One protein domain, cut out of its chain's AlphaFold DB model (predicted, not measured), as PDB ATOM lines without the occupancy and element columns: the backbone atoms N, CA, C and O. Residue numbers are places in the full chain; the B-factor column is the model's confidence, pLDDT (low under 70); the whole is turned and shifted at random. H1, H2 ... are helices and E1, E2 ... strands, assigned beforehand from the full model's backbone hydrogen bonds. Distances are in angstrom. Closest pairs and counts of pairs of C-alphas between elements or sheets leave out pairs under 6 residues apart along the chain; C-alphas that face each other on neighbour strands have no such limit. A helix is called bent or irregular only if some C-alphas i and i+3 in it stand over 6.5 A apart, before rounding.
ATOM      1  N   ILE A   6      68.756 163.257 115.117       94.38
ATOM      2  CA  ILE A   6      67.567 162.487 114.775       94.38
ATOM      3  C   ILE A   6      66.468 163.503 114.489       94.38
ATOM      4  O   ILE A   6      66.226 164.400 115.299       94.38
ATOM      5  N   ILE A   7      65.792 163.357 113.353       95.00
ATOM      6  CA  ILE A   7      64.638 164.179 112.993       95.00
ATOM      7  C   ILE A   7      63.457 163.243 112.765       95.00
ATOM      8  O   ILE A   7      63.526 162.356 111.912       95.00
ATOM      9  N   THR A   8      62.378 163.427 113.525       95.50
ATOM     10  CA  THR A   8      61.106 162.736 113.274       95.50
ATOM     11  C   THR A   8      60.096 163.694 112.673       95.50
ATOM     12  O   THR A   8      60.110 164.887 112.971       95.50
ATOM     13  N   LEU A   9      59.236 163.159 111.809       94.38
ATOM     14  CA  LEU A   9      58.127 163.875 111.200       94.38
ATOM     15  C   LEU A   9      56.829 163.159 111.563       94.38
ATOM     16  O   LEU A   9      56.581 162.043 111.104       94.38
ATOM     17  N   ASP A  10      55.996 163.839 112.335       92.19
ATOM     18  CA  ASP A  10      54.658 163.399 112.693       92.19
ATOM     19  C   ASP A  10      53.629 164.246 111.937       92.19
ATOM     20  O   ASP A  10      53.702 165.474 111.914       92.19
ATOM     21  N   LYS A  11      52.653 163.591 111.301       90.94
ATOM     22  CA  LYS A  11      51.512 164.272 110.674       90.94
ATOM     23  C   LYS A  11      50.365 164.315 111.663       90.94
ATOM     24  O   LYS A  11      49.870 163.265 112.073       90.94
ATOM     25  N   ILE A  12      49.964 165.517 112.059       89.00
ATOM     26  CA  ILE A  12      48.926 165.718 113.069       89.00
ATOM     27  C   ILE A  12      47.850 166.668 112.562       89.00
ATOM     28  O   ILE A  12      48.132 167.648 111.878       89.00
ATOM     29  N   ALA A  13      46.604 166.407 112.943       87.81
ATOM     30  CA  ALA A  13      45.514 167.324 112.650       87.81
ATOM     31  C   ALA A  13      45.716 168.646 113.424       87.81
ATOM     32  O   ALA A  13      46.047 168.601 114.616       87.81
ATOM     33  N   PRO A  14      45.427 169.821 112.829       82.81
ATOM     34  CA  PRO A  14      45.584 171.122 113.495       82.81
ATOM     35  C   PRO A  14      44.849 171.245 114.841       82.81
ATOM     36  O   PRO A  14      45.260 171.997 115.722       82.81
ATOM     37  N   ALA A  15      43.761 170.491 115.021       83.12
ATOM     38  CA  ALA A  15      42.977 170.467 116.255       83.12
ATOM     39  C   ALA A  15      43.718 169.838 117.450       83.12
ATOM     40  O   ALA A  15      43.387 170.152 118.591       83.12
ATOM     41  N   MET A  16      44.704 168.971 117.198       84.25
ATOM     42  CA  MET A  16      45.500 168.297 118.232       84.25
ATOM     43  C   MET A  16      46.697 169.135 118.700       84.25
ATOM     44  O   MET A  16      47.385 168.740 119.640       84.25
ATOM     45  N   LEU A  17      46.954 170.282 118.057       83.31
ATOM     46  CA  LEU A  17      48.017 171.192 118.464       83.31
ATOM     47  C   LEU A  17      47.704 171.838 119.821       83.31
ATOM     48  O   LEU A  17      46.553 172.225 120.060       83.31
ATOM     49  N   PRO A  18      48.725 172.048 120.671       82.38
ATOM     50  CA  PRO A  18      48.588 172.853 121.875       82.38
ATOM     51  C   PRO A  18      48.023 174.243 121.569       82.38
ATOM     52  O   PRO A  18      48.395 174.882 120.579       82.38
ATOM     53  N   ASP A  19      47.157 174.739 122.455       81.25
ATOM     54  CA  ASP A  19      46.509 176.050 122.319       81.25
ATOM     55  C   ASP A  19      47.523 177.193 122.147       81.25
ATOM     56  O   ASP A  19      47.247 178.154 121.425       81.25
ATOM     57  N   SER A  20      48.708 177.059 122.759       76.25
ATOM     58  CA  SER A  20      49.801 178.035 122.716       76.25
ATOM     59  C   SER A  20      50.333 178.293 121.305       76.25
ATOM     60  O   SER A  20      50.772 179.403 121.013       76.25
ATOM     61  N   ILE A  21      50.254 177.307 120.406       80.06
ATOM     62  CA  ILE A  21      50.854 177.373 119.061       80.06
ATOM     63  C   ILE A  21      49.810 177.257 117.965       80.06
ATOM     64  O   ILE A  21      50.009 177.781 116.867       80.06
ATOM     65  N   ARG A  22      48.644 176.676 118.271       80.25
ATOM     66  CA  ARG A  22      47.531 176.552 117.327       80.25
ATOM     67  C   ARG A  22      47.156 177.895 116.706       80.25
ATOM     68  O   ARG A  22      46.908 177.945 115.510       80.25
ATOM     69  N   ALA A  23      47.144 178.988 117.471       79.31
ATOM     70  CA  ALA A  23      46.821 180.311 116.930       79.31
ATOM     71  C   ALA A  23      47.855 180.799 115.897       79.31
ATOM     72  O   ALA A  23      47.473 181.244 114.814       79.31
ATOM     73  N   ALA A  24      49.150 180.667 116.202       78.88
ATOM     74  CA  ALA A  24      50.237 181.081 115.316       78.88
ATOM     75  C   ALA A  24      50.311 180.211 114.049       78.88
ATOM     76  O   ALA A  24      50.464 180.727 112.942       78.88
ATOM     77  N   VAL A  25      50.131 178.895 114.202       79.44
ATOM     78  CA  VAL A  25      50.131 177.939 113.088       79.44
ATOM     79  C   VAL A  25      48.898 178.128 112.209       79.44
ATOM     80  O   VAL A  25      49.036 178.228 110.998       79.44
ATOM     81  N   MET A  26      47.699 178.287 112.780       76.50
ATOM     82  CA  MET A  26      46.485 178.557 111.994       76.50
ATOM     83  C   MET A  26      46.556 179.896 111.253       76.50
ATOM     84  O   MET A  26      46.028 180.004 110.147       76.50
ATOM     85  N   GLN A  27      47.219 180.908 111.823       78.06
ATOM     86  CA  GLN A  27      47.449 182.180 111.141       78.06
ATOM     87  C   GLN A  27      48.373 182.014 109.926       78.06
ATOM     88  O   GLN A  27      48.058 182.551 108.865       78.06
ATOM     89  N   LYS A  28      49.463 181.248 110.054       75.81
ATOM     90  CA  LYS A  28      50.348 180.907 108.926       75.81
ATOM     91  C   LYS A  28      49.632 180.062 107.870       75.81
ATOM     92  O   LYS A  28      49.630 180.416 106.696       75.81
ATOM     93  N   LEU A  29      48.918 179.016 108.286       74.12
ATOM     94  CA  LEU A  29      48.149 178.157 107.380       74.12
ATOM     95  C   LEU A  29      47.079 178.942 106.617       74.12
ATOM     96  O   LEU A  29      46.838 178.664 105.451       74.12
ATOM     97  N   ALA A  30      46.451 179.944 107.236       71.12
ATOM     98  CA  ALA A  30      45.486 180.796 106.551       71.12
ATOM     99  C   ALA A  30      46.112 181.715 105.486       71.12
ATOM    100  O   ALA A  30      45.379 182.188 104.618       71.12
ATOM    101  N   GLN A  31      47.422 181.982 105.558       72.94
ATOM    102  CA  GLN A  31      48.167 182.754 104.558       72.94
ATOM    103  C   GLN A  31      48.692 181.874 103.417       72.94
ATOM    104  O   GLN A  31      48.769 182.341 102.283       72.94
ATOM    105  N   GLU A  32      49.039 180.619 103.709       69.06
ATOM    106  CA  GLU A  32      49.717 179.720 102.765       69.06
ATOM    107  C   GLU A  32      48.795 178.675 102.119       69.06
ATOM    108  O   GLU A  32      49.103 178.178 101.035       69.06
ATOM    109  N   ARG A  33      47.661 178.333 102.749       70.44
ATOM    110  CA  ARG A  33      46.734 177.291 102.281       70.44
ATOM    111  C   ARG A  33      45.343 177.833 101.935       70.44
ATOM    112  O   ARG A  33      44.748 178.629 102.667       70.44
ATOM    113  N   ASP A  34      44.790 177.313 100.839       68.06
ATOM    114  CA  ASP A  34      43.407 177.541 100.413       68.06
ATOM    115  C   ASP A  34      42.391 176.971 101.423       68.06
ATOM    116  O   ASP A  34      42.665 176.018 102.151       68.06
ATOM    117  N   GLU A  35      41.156 177.490 101.432       62.88
ATOM    118  CA  GLU A  35      40.096 177.068 102.373       62.88
ATOM    119  C   GLU A  35      39.795 175.562 102.374       62.88
ATOM    120  O   GLU A  35      39.323 175.035 103.380       62.88
ATOM    121  N   LYS A  36      40.095 174.859 101.277       62.00
ATOM    122  CA  LYS A  36      39.894 173.409 101.153       62.00
ATOM    123  C   LYS A  36      40.952 172.571 101.875       62.00
ATOM    124  O   LYS A  36      40.642 171.444 102.234       62.00
ATOM    125  N   THR A  37      42.153 173.109 102.097       63.72
ATOM    126  CA  THR A  37      43.302 172.403 102.701       63.72
ATOM    127  C   THR A  37      43.655 172.933 104.097       63.72
ATOM    128  O   THR A  37      44.610 172.482 104.728       63.72
ATOM    129  N   LYS A  38      42.853 173.865 104.637       62.03
ATOM    130  CA  LYS A  38      43.008 174.399 106.006       62.03
ATOM    131  C   LYS A  38      42.869 173.344 107.107       62.03
ATOM    132  O   LYS A  38      43.412 173.539 108.188       62.03
ATOM    133  N   ASN A  39      42.146 172.257 106.837       67.25
ATOM    134  CA  ASN A  39      41.961 171.145 107.772       67.25
ATOM    135  C   ASN A  39      42.909 169.968 107.510       67.25
ATOM    136  O   ASN A  39      42.815 168.968 108.218       67.25
ATOM    137  N   ASP A  40      43.783 170.067 106.507       80.38
ATOM    138  CA  ASP A  40      44.761 169.019 106.243       80.38
ATOM    139  C   ASP A  40      45.786 168.963 107.374       80.38
ATOM    140  O   ASP A  40      46.071 169.970 108.034       80.38
ATOM    141  N   ASP A  41      46.371 167.783 107.554       86.19
ATOM    142  CA  ASP A  41      47.402 167.564 108.556       86.19
ATOM    143  C   ASP A  41      48.560 168.567 108.401       86.19
ATOM    144  O   ASP A  41      48.931 169.002 107.296       86.19
ATOM    145  N   VAL A  42      49.119 168.938 109.547       86.88
ATOM    146  CA  VAL A  42      50.336 169.739 109.664       86.88
ATOM    147  C   VAL A  42      51.507 168.838 110.011       86.88
ATOM    148  O   VAL A  42      51.347 167.790 110.648       86.88
ATOM    149  N   ASN A  43      52.692 169.266 109.594       90.56
ATOM    150  CA  ASN A  43      53.933 168.561 109.869       90.56
ATOM    151  C   ASN A  43      54.519 169.047 111.202       90.56
ATOM    152  O   ASN A  43      54.910 170.208 111.326       90.56
ATOM    153  N   LEU A  44      54.581 168.154 112.189       91.19
ATOM    154  CA  LEU A  44      55.319 168.338 113.435       91.19
ATOM    155  C   LEU A  44      56.690 167.683 113.281       91.19
ATOM    156  O   LEU A  44      56.796 166.459 113.189       91.19
ATOM    157  N   TYR A  45      57.736 168.494 113.281       94.38
ATOM    158  CA  TYR A  45      59.111 168.026 113.329       94.38
ATOM    159  C   TYR A  45      59.573 167.935 114.779       94.38
ATOM    160  O   TYR A  45      59.327 168.841 115.573       94.38
ATOM    161  N   THR A  46      60.267 166.856 115.132       94.88
ATOM    162  CA  THR A  46      61.030 166.773 116.383       94.88
ATOM    163  C   THR A  46      62.497 166.611 116.037       94.88
ATOM    164  O   THR A  46      62.874 165.610 115.431       94.88
ATOM    165  N   TRP A  47      63.320 167.578 116.426       95.44
ATOM    166  CA  TRP A  47      64.762 167.543 116.228       95.44
ATOM    167  C   TRP A  47      65.452 167.205 117.541       95.44
ATOM    168  O   TRP A  47      65.273 167.884 118.550       95.44
ATOM    169  N   VAL A  48      66.228 166.127 117.524       95.00
ATOM    170  CA  VAL A  48      67.011 165.638 118.655       95.00
ATOM    171  C   VAL A  48      68.468 165.644 118.230       95.00
ATOM    172  O   VAL A  48      68.852 164.867 117.361       95.00
ATOM    173  N   ARG A  49      69.296 166.497 118.825       94.50
ATOM    174  CA  ARG A  49      70.708 166.655 118.448       94.50
ATOM    175  C   ARG A  49      71.617 166.515 119.652       94.50
ATOM    176  O   ARG A  49      71.206 166.785 120.778       94.50
ATOM    177  N   ARG A  50      72.861 166.101 119.436       91.62
ATOM    178  CA  ARG A  50      73.879 166.198 120.488       91.62
ATOM    179  C   ARG A  50      74.222 167.662 120.750       91.62
ATOM    180  O   ARG A  50      74.333 168.440 119.806       91.62
ATOM    181  N   SER A  51      74.417 168.009 122.019       89.62
ATOM    182  CA  SER A  51      74.970 169.310 122.397       89.62
ATOM    183  C   SER A  51      76.394 169.472 121.855       89.62
ATOM    184  O   SER A  51      77.081 168.478 121.600       89.62
ATOM    185  N   GLU A  52      76.863 170.713 121.706       85.69
ATOM    186  CA  GLU A  52      78.223 171.008 121.215       85.69
ATOM    187  C   GLU A  52      79.313 170.346 122.078       85.69
ATOM    188  O   GLU A  52      80.320 169.863 121.563       85.69
ATOM    189  N   ASP A  53      79.062 170.229 123.386       83.31
ATOM    190  CA  ASP A  53      79.942 169.551 124.344       83.31
ATOM    191  C   ASP A  53      79.898 168.012 124.241       83.31
ATOM    192  O   ASP A  53      80.694 167.317 124.879       83.31
ATOM    193  N   GLY A  54      78.932 167.457 123.502       81.12
ATOM    194  CA  GLY A  54      78.738 166.020 123.293       81.12
ATOM    195  C   GLY A  54      78.257 165.238 124.521       81.12
ATOM    196  O   GLY A  54      78.275 164.005 124.502       81.12
ATOM    197  N   LYS A  55      77.850 165.925 125.595       84.56
ATOM    198  CA  LYS A  55      77.471 165.311 126.884       84.56
ATOM    199  C   LYS A  55      75.976 165.041 127.025       84.56
ATOM    200  O   LYS A  55      75.583 164.160 127.791       84.56
ATOM    201  N   GLU A  56      75.150 165.785 126.298       91.94
ATOM    202  CA  GLU A  56      73.694 165.734 126.406       91.94
ATOM    203  C   GLU A  56      73.044 165.729 125.020       91.94
ATOM    204  O   GLU A  56      73.656 166.090 124.014       91.94
ATOM    205  N   TRP A  57      71.794 165.289 124.979       93.38
ATOM    206  CA  TRP A  57      70.892 165.451 123.852       93.38
ATOM    207  C   TRP A  57      70.001 166.656 124.102       93.38
ATOM    208  O   TRP A  57      69.416 166.756 125.176       93.38
ATOM    209  N   GLU A  58      69.842 167.509 123.105       94.31
ATOM    210  CA  GLU A  58      68.870 168.595 123.064       94.31
ATOM    211  C   GLU A  58      67.699 168.164 122.186       94.31
ATOM    212  O   GLU A  58      67.911 167.599 121.113       94.31
ATOM    213  N   VAL A  59      66.472 168.407 122.641       94.94
ATOM    214  CA  VAL A  59      65.255 168.181 121.858       94.94
ATOM    215  C   VAL A  59      64.487 169.483 121.698       94.94
ATOM    216  O   VAL A  59      64.331 170.230 122.662       94.94
ATOM    217  N   VAL A  60      63.991 169.726 120.490       94.06
ATOM    218  CA  VAL A  60      63.063 170.811 120.164       94.06
ATOM    219  C   VAL A  60      62.033 170.296 119.163       94.06
ATOM    220  O   VAL A  60      62.353 169.468 118.309       94.06
ATOM    221  N   GLN A  61      60.788 170.749 119.283       93.06
ATOM    222  CA  GLN A  61      59.762 170.502 118.275       93.06
ATOM    223  C   GLN A  61      59.431 171.773 117.503       93.06
ATOM    224  O   GLN A  61      59.475 172.875 118.047       93.06
ATOM    225  N   GLU A  62      59.059 171.604 116.241       90.75
ATOM    226  CA  GLU A  62      58.709 172.678 115.321       90.75
ATOM    227  C   GLU A  62      57.465 172.287 114.516       90.75
ATOM    228  O   GLU A  62      57.350 171.159 114.041       90.75
ATOM    229  N   VAL A  63      56.532 173.223 114.344       87.50
ATOM    230  CA  VAL A  63      55.362 173.066 113.471       87.50
ATOM    231  C   VAL A  63      55.359 174.201 112.456       87.50
ATOM    232  O   VAL A  63      55.247 175.364 112.842       87.50
ATOM    233  N   GLU A  64      55.466 173.878 111.165       82.69
ATOM    234  CA  GLU A  64      55.412 174.857 110.060       82.69
ATOM    235  C   GLU A  64      56.345 176.083 110.278       82.69
ATOM    236  O   GLU A  64      55.938 177.252 110.170       82.69
ATOM    237  N   GLY A  65      57.608 175.860 110.671       81.06
ATOM    238  CA  GLY A  65      58.557 176.950 110.929       81.06
ATOM    239  C   GLY A  65      58.365 177.667 112.266       81.06
ATOM    240  O   GLY A  65      58.873 178.777 112.426       81.06
ATOM    241  N   VAL A  66      57.542 177.143 113.180       83.31
ATOM    242  CA  VAL A  66      57.322 177.709 114.519       83.31
ATOM    243  C   VAL A  66      57.793 176.711 115.566       83.31
ATOM    244  O   VAL A  66      57.180 175.660 115.746       83.31
ATOM    245  N   GLU A  67      58.868 177.053 116.272       85.75
ATOM    246  CA  GLU A  67      59.341 176.267 117.409       85.75
ATOM    247  C   GLU A  67      58.295 176.233 118.523       85.75
ATOM    248  O   GLU A  67      57.610 177.224 118.793       85.75
ATOM    249  N   VAL A  68      58.197 175.088 119.192       86.25
ATOM    250  CA  VAL A  68      57.311 174.858 120.328       86.25
ATOM    251  C   VAL A  68      58.107 175.060 121.620       86.25
ATOM    252  O   VAL A  68      58.815 174.139 122.036       86.25
ATOM    253  N   PRO A  69      57.996 176.211 122.317       82.88
ATOM    254  CA  PRO A  69      58.893 176.526 123.433       82.88
ATOM    255  C   PRO A  69      58.786 175.531 124.595       82.88
ATOM    256  O   PRO A  69      59.773 175.234 125.261       82.88
ATOM    257  N   GLU A  70      57.595 174.971 124.812       84.56
ATOM    258  CA  GLU A  70      57.318 173.989 125.869       84.56
ATOM    259  C   GLU A  70      58.013 172.635 125.648       84.56
ATOM    260  O   GLU A  70      58.103 171.828 126.572       84.56
ATOM    261  N   THR A  71      58.493 172.369 124.431       84.94
ATOM    262  CA  THR A  71      59.103 171.080 124.062       84.94
ATOM    263  C   THR A  71      60.621 171.083 124.135       84.94
ATOM    264  O   THR A  71      61.230 170.020 124.003       84.94
ATOM    265  N   VAL A  72      61.226 172.250 124.385       89.62
ATOM    266  CA  VAL A  72      62.669 172.373 124.570       89.62
ATOM    267  C   VAL A  72      63.075 171.602 125.822       89.62
ATOM    268  O   VAL A  72      62.593 171.863 126.927       89.62
ATOM    269  N   GLY A  73      63.968 170.635 125.659       90.69
ATOM    270  CA  GLY A  73      64.424 169.806 126.765       90.69
ATOM    271  C   GLY A  73      65.782 169.182 126.511       90.69
ATOM    272  O   GLY A  73      66.283 169.176 125.389       90.69
ATOM    273  N   THR A  74      66.364 168.620 127.569       92.50
ATOM    274  CA  THR A  74      67.622 167.880 127.479       92.50
ATOM    275  C   THR A  74      67.502 166.465 128.037       92.50
ATOM    276  O   THR A  74      66.704 166.180 128.942       92.50
ATOM    277  N   TYR A  75      68.293 165.548 127.482       91.75
ATOM    278  CA  TYR A  75      68.433 164.181 127.973       91.75
ATOM    279  C   TYR A  75      69.908 163.797 128.126       91.75
ATOM    280  O   TYR A  75      70.723 164.159 127.281       91.75
ATOM    281  N   PRO A  76      70.271 162.991 129.137       88.94
ATOM    282  CA  PRO A  76      71.621 162.446 129.231       88.94
ATOM    283  C   PRO A  76      71.953 161.560 128.025       88.94
ATOM    284  O   PRO A  76      71.079 160.831 127.542       88.94
ATOM    285  N   ILE A  77      73.223 161.556 127.600       86.38
ATOM    286  CA  ILE A  77      73.705 160.777 126.444       86.38
ATOM    287  C   ILE A  77      73.314 159.292 126.512       86.38
ATOM    288  O   ILE A  77      72.865 158.723 125.520       86.38
TER     289      ILE A  77
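What this domain is: This is residues 6 to 77 of the 348 residues of the protein "Phage tail protein" of Stenotrophomonas maltophilia (UniProt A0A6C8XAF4). Look for a twisted sheet of four antiparallel strands, with the helix H1 packed at one end of it, near the end of E3 and the first part of E4. Residues 31 to 36, of which 31 and 32 belong to H1, stick out. The printed part has 72 residues, in the order E1, H1, E2, E3, E4; the sheet's order is E1, E2, E3, E4, and the class is mixed, helices and strands. The whole is loose, with a radius of gyration of the C-alphas of 14.2 A, and a rod spanning 46 by 20 by 18 A.

Where its parts are: Find C-alpha 6 at (67.567, 162.487, 114.775); from there E1, residues 6 to 12, runs 19.0 A. H1, residues 19 to 32, begins at (46.509, 176.050, 122.319) and runs 20.2 A; it is irregular, but only just, with C-alphas 20 and 23 6.9 A apart. E2, residues 42 to 50, runs 26.2 A, and E3, residues 56 to 63, 23.6 A. E4, residues 66 to 76, runs 25.6 A to (71.621, 162.446, 129.231) and bends by 68 degrees at residue 70.

How they stand to each other: E2, E3 and E4 form a meander, each strand the antiparallel neighbour of the one before; E2 and E3 are a hairpin, as are E3 and E4. Look for N 8 and O 46 at 2.9 A between E1 and E2, N 47 and O 60 at 2.8 A between E2 and E3, and N 59 and O 73 at 2.9 A between E3 and E4. Edge strands E1 and E4 are apart. H1 is on the sheet, in two layers, helix on one face; its height over the sheet is 9.0 A. It lies over E3, slantwise to the strands, at 35 degrees to E3 on the local plane. The closest C-alphas of H1 and E4 are those of Ile 21 and Val 68, 7.0 A apart. In H1, 8 of 10 O i to N i+4 pairs are within hydrogen-bond range.

The domain as a whole: The C-alphas of Lys 36 and Asp 53, 46.4 A apart, are the two farthest apart. The printed part has no cut, and no link is long. Look for pLDDT under 70 at residue 32 and residues 34 to 39.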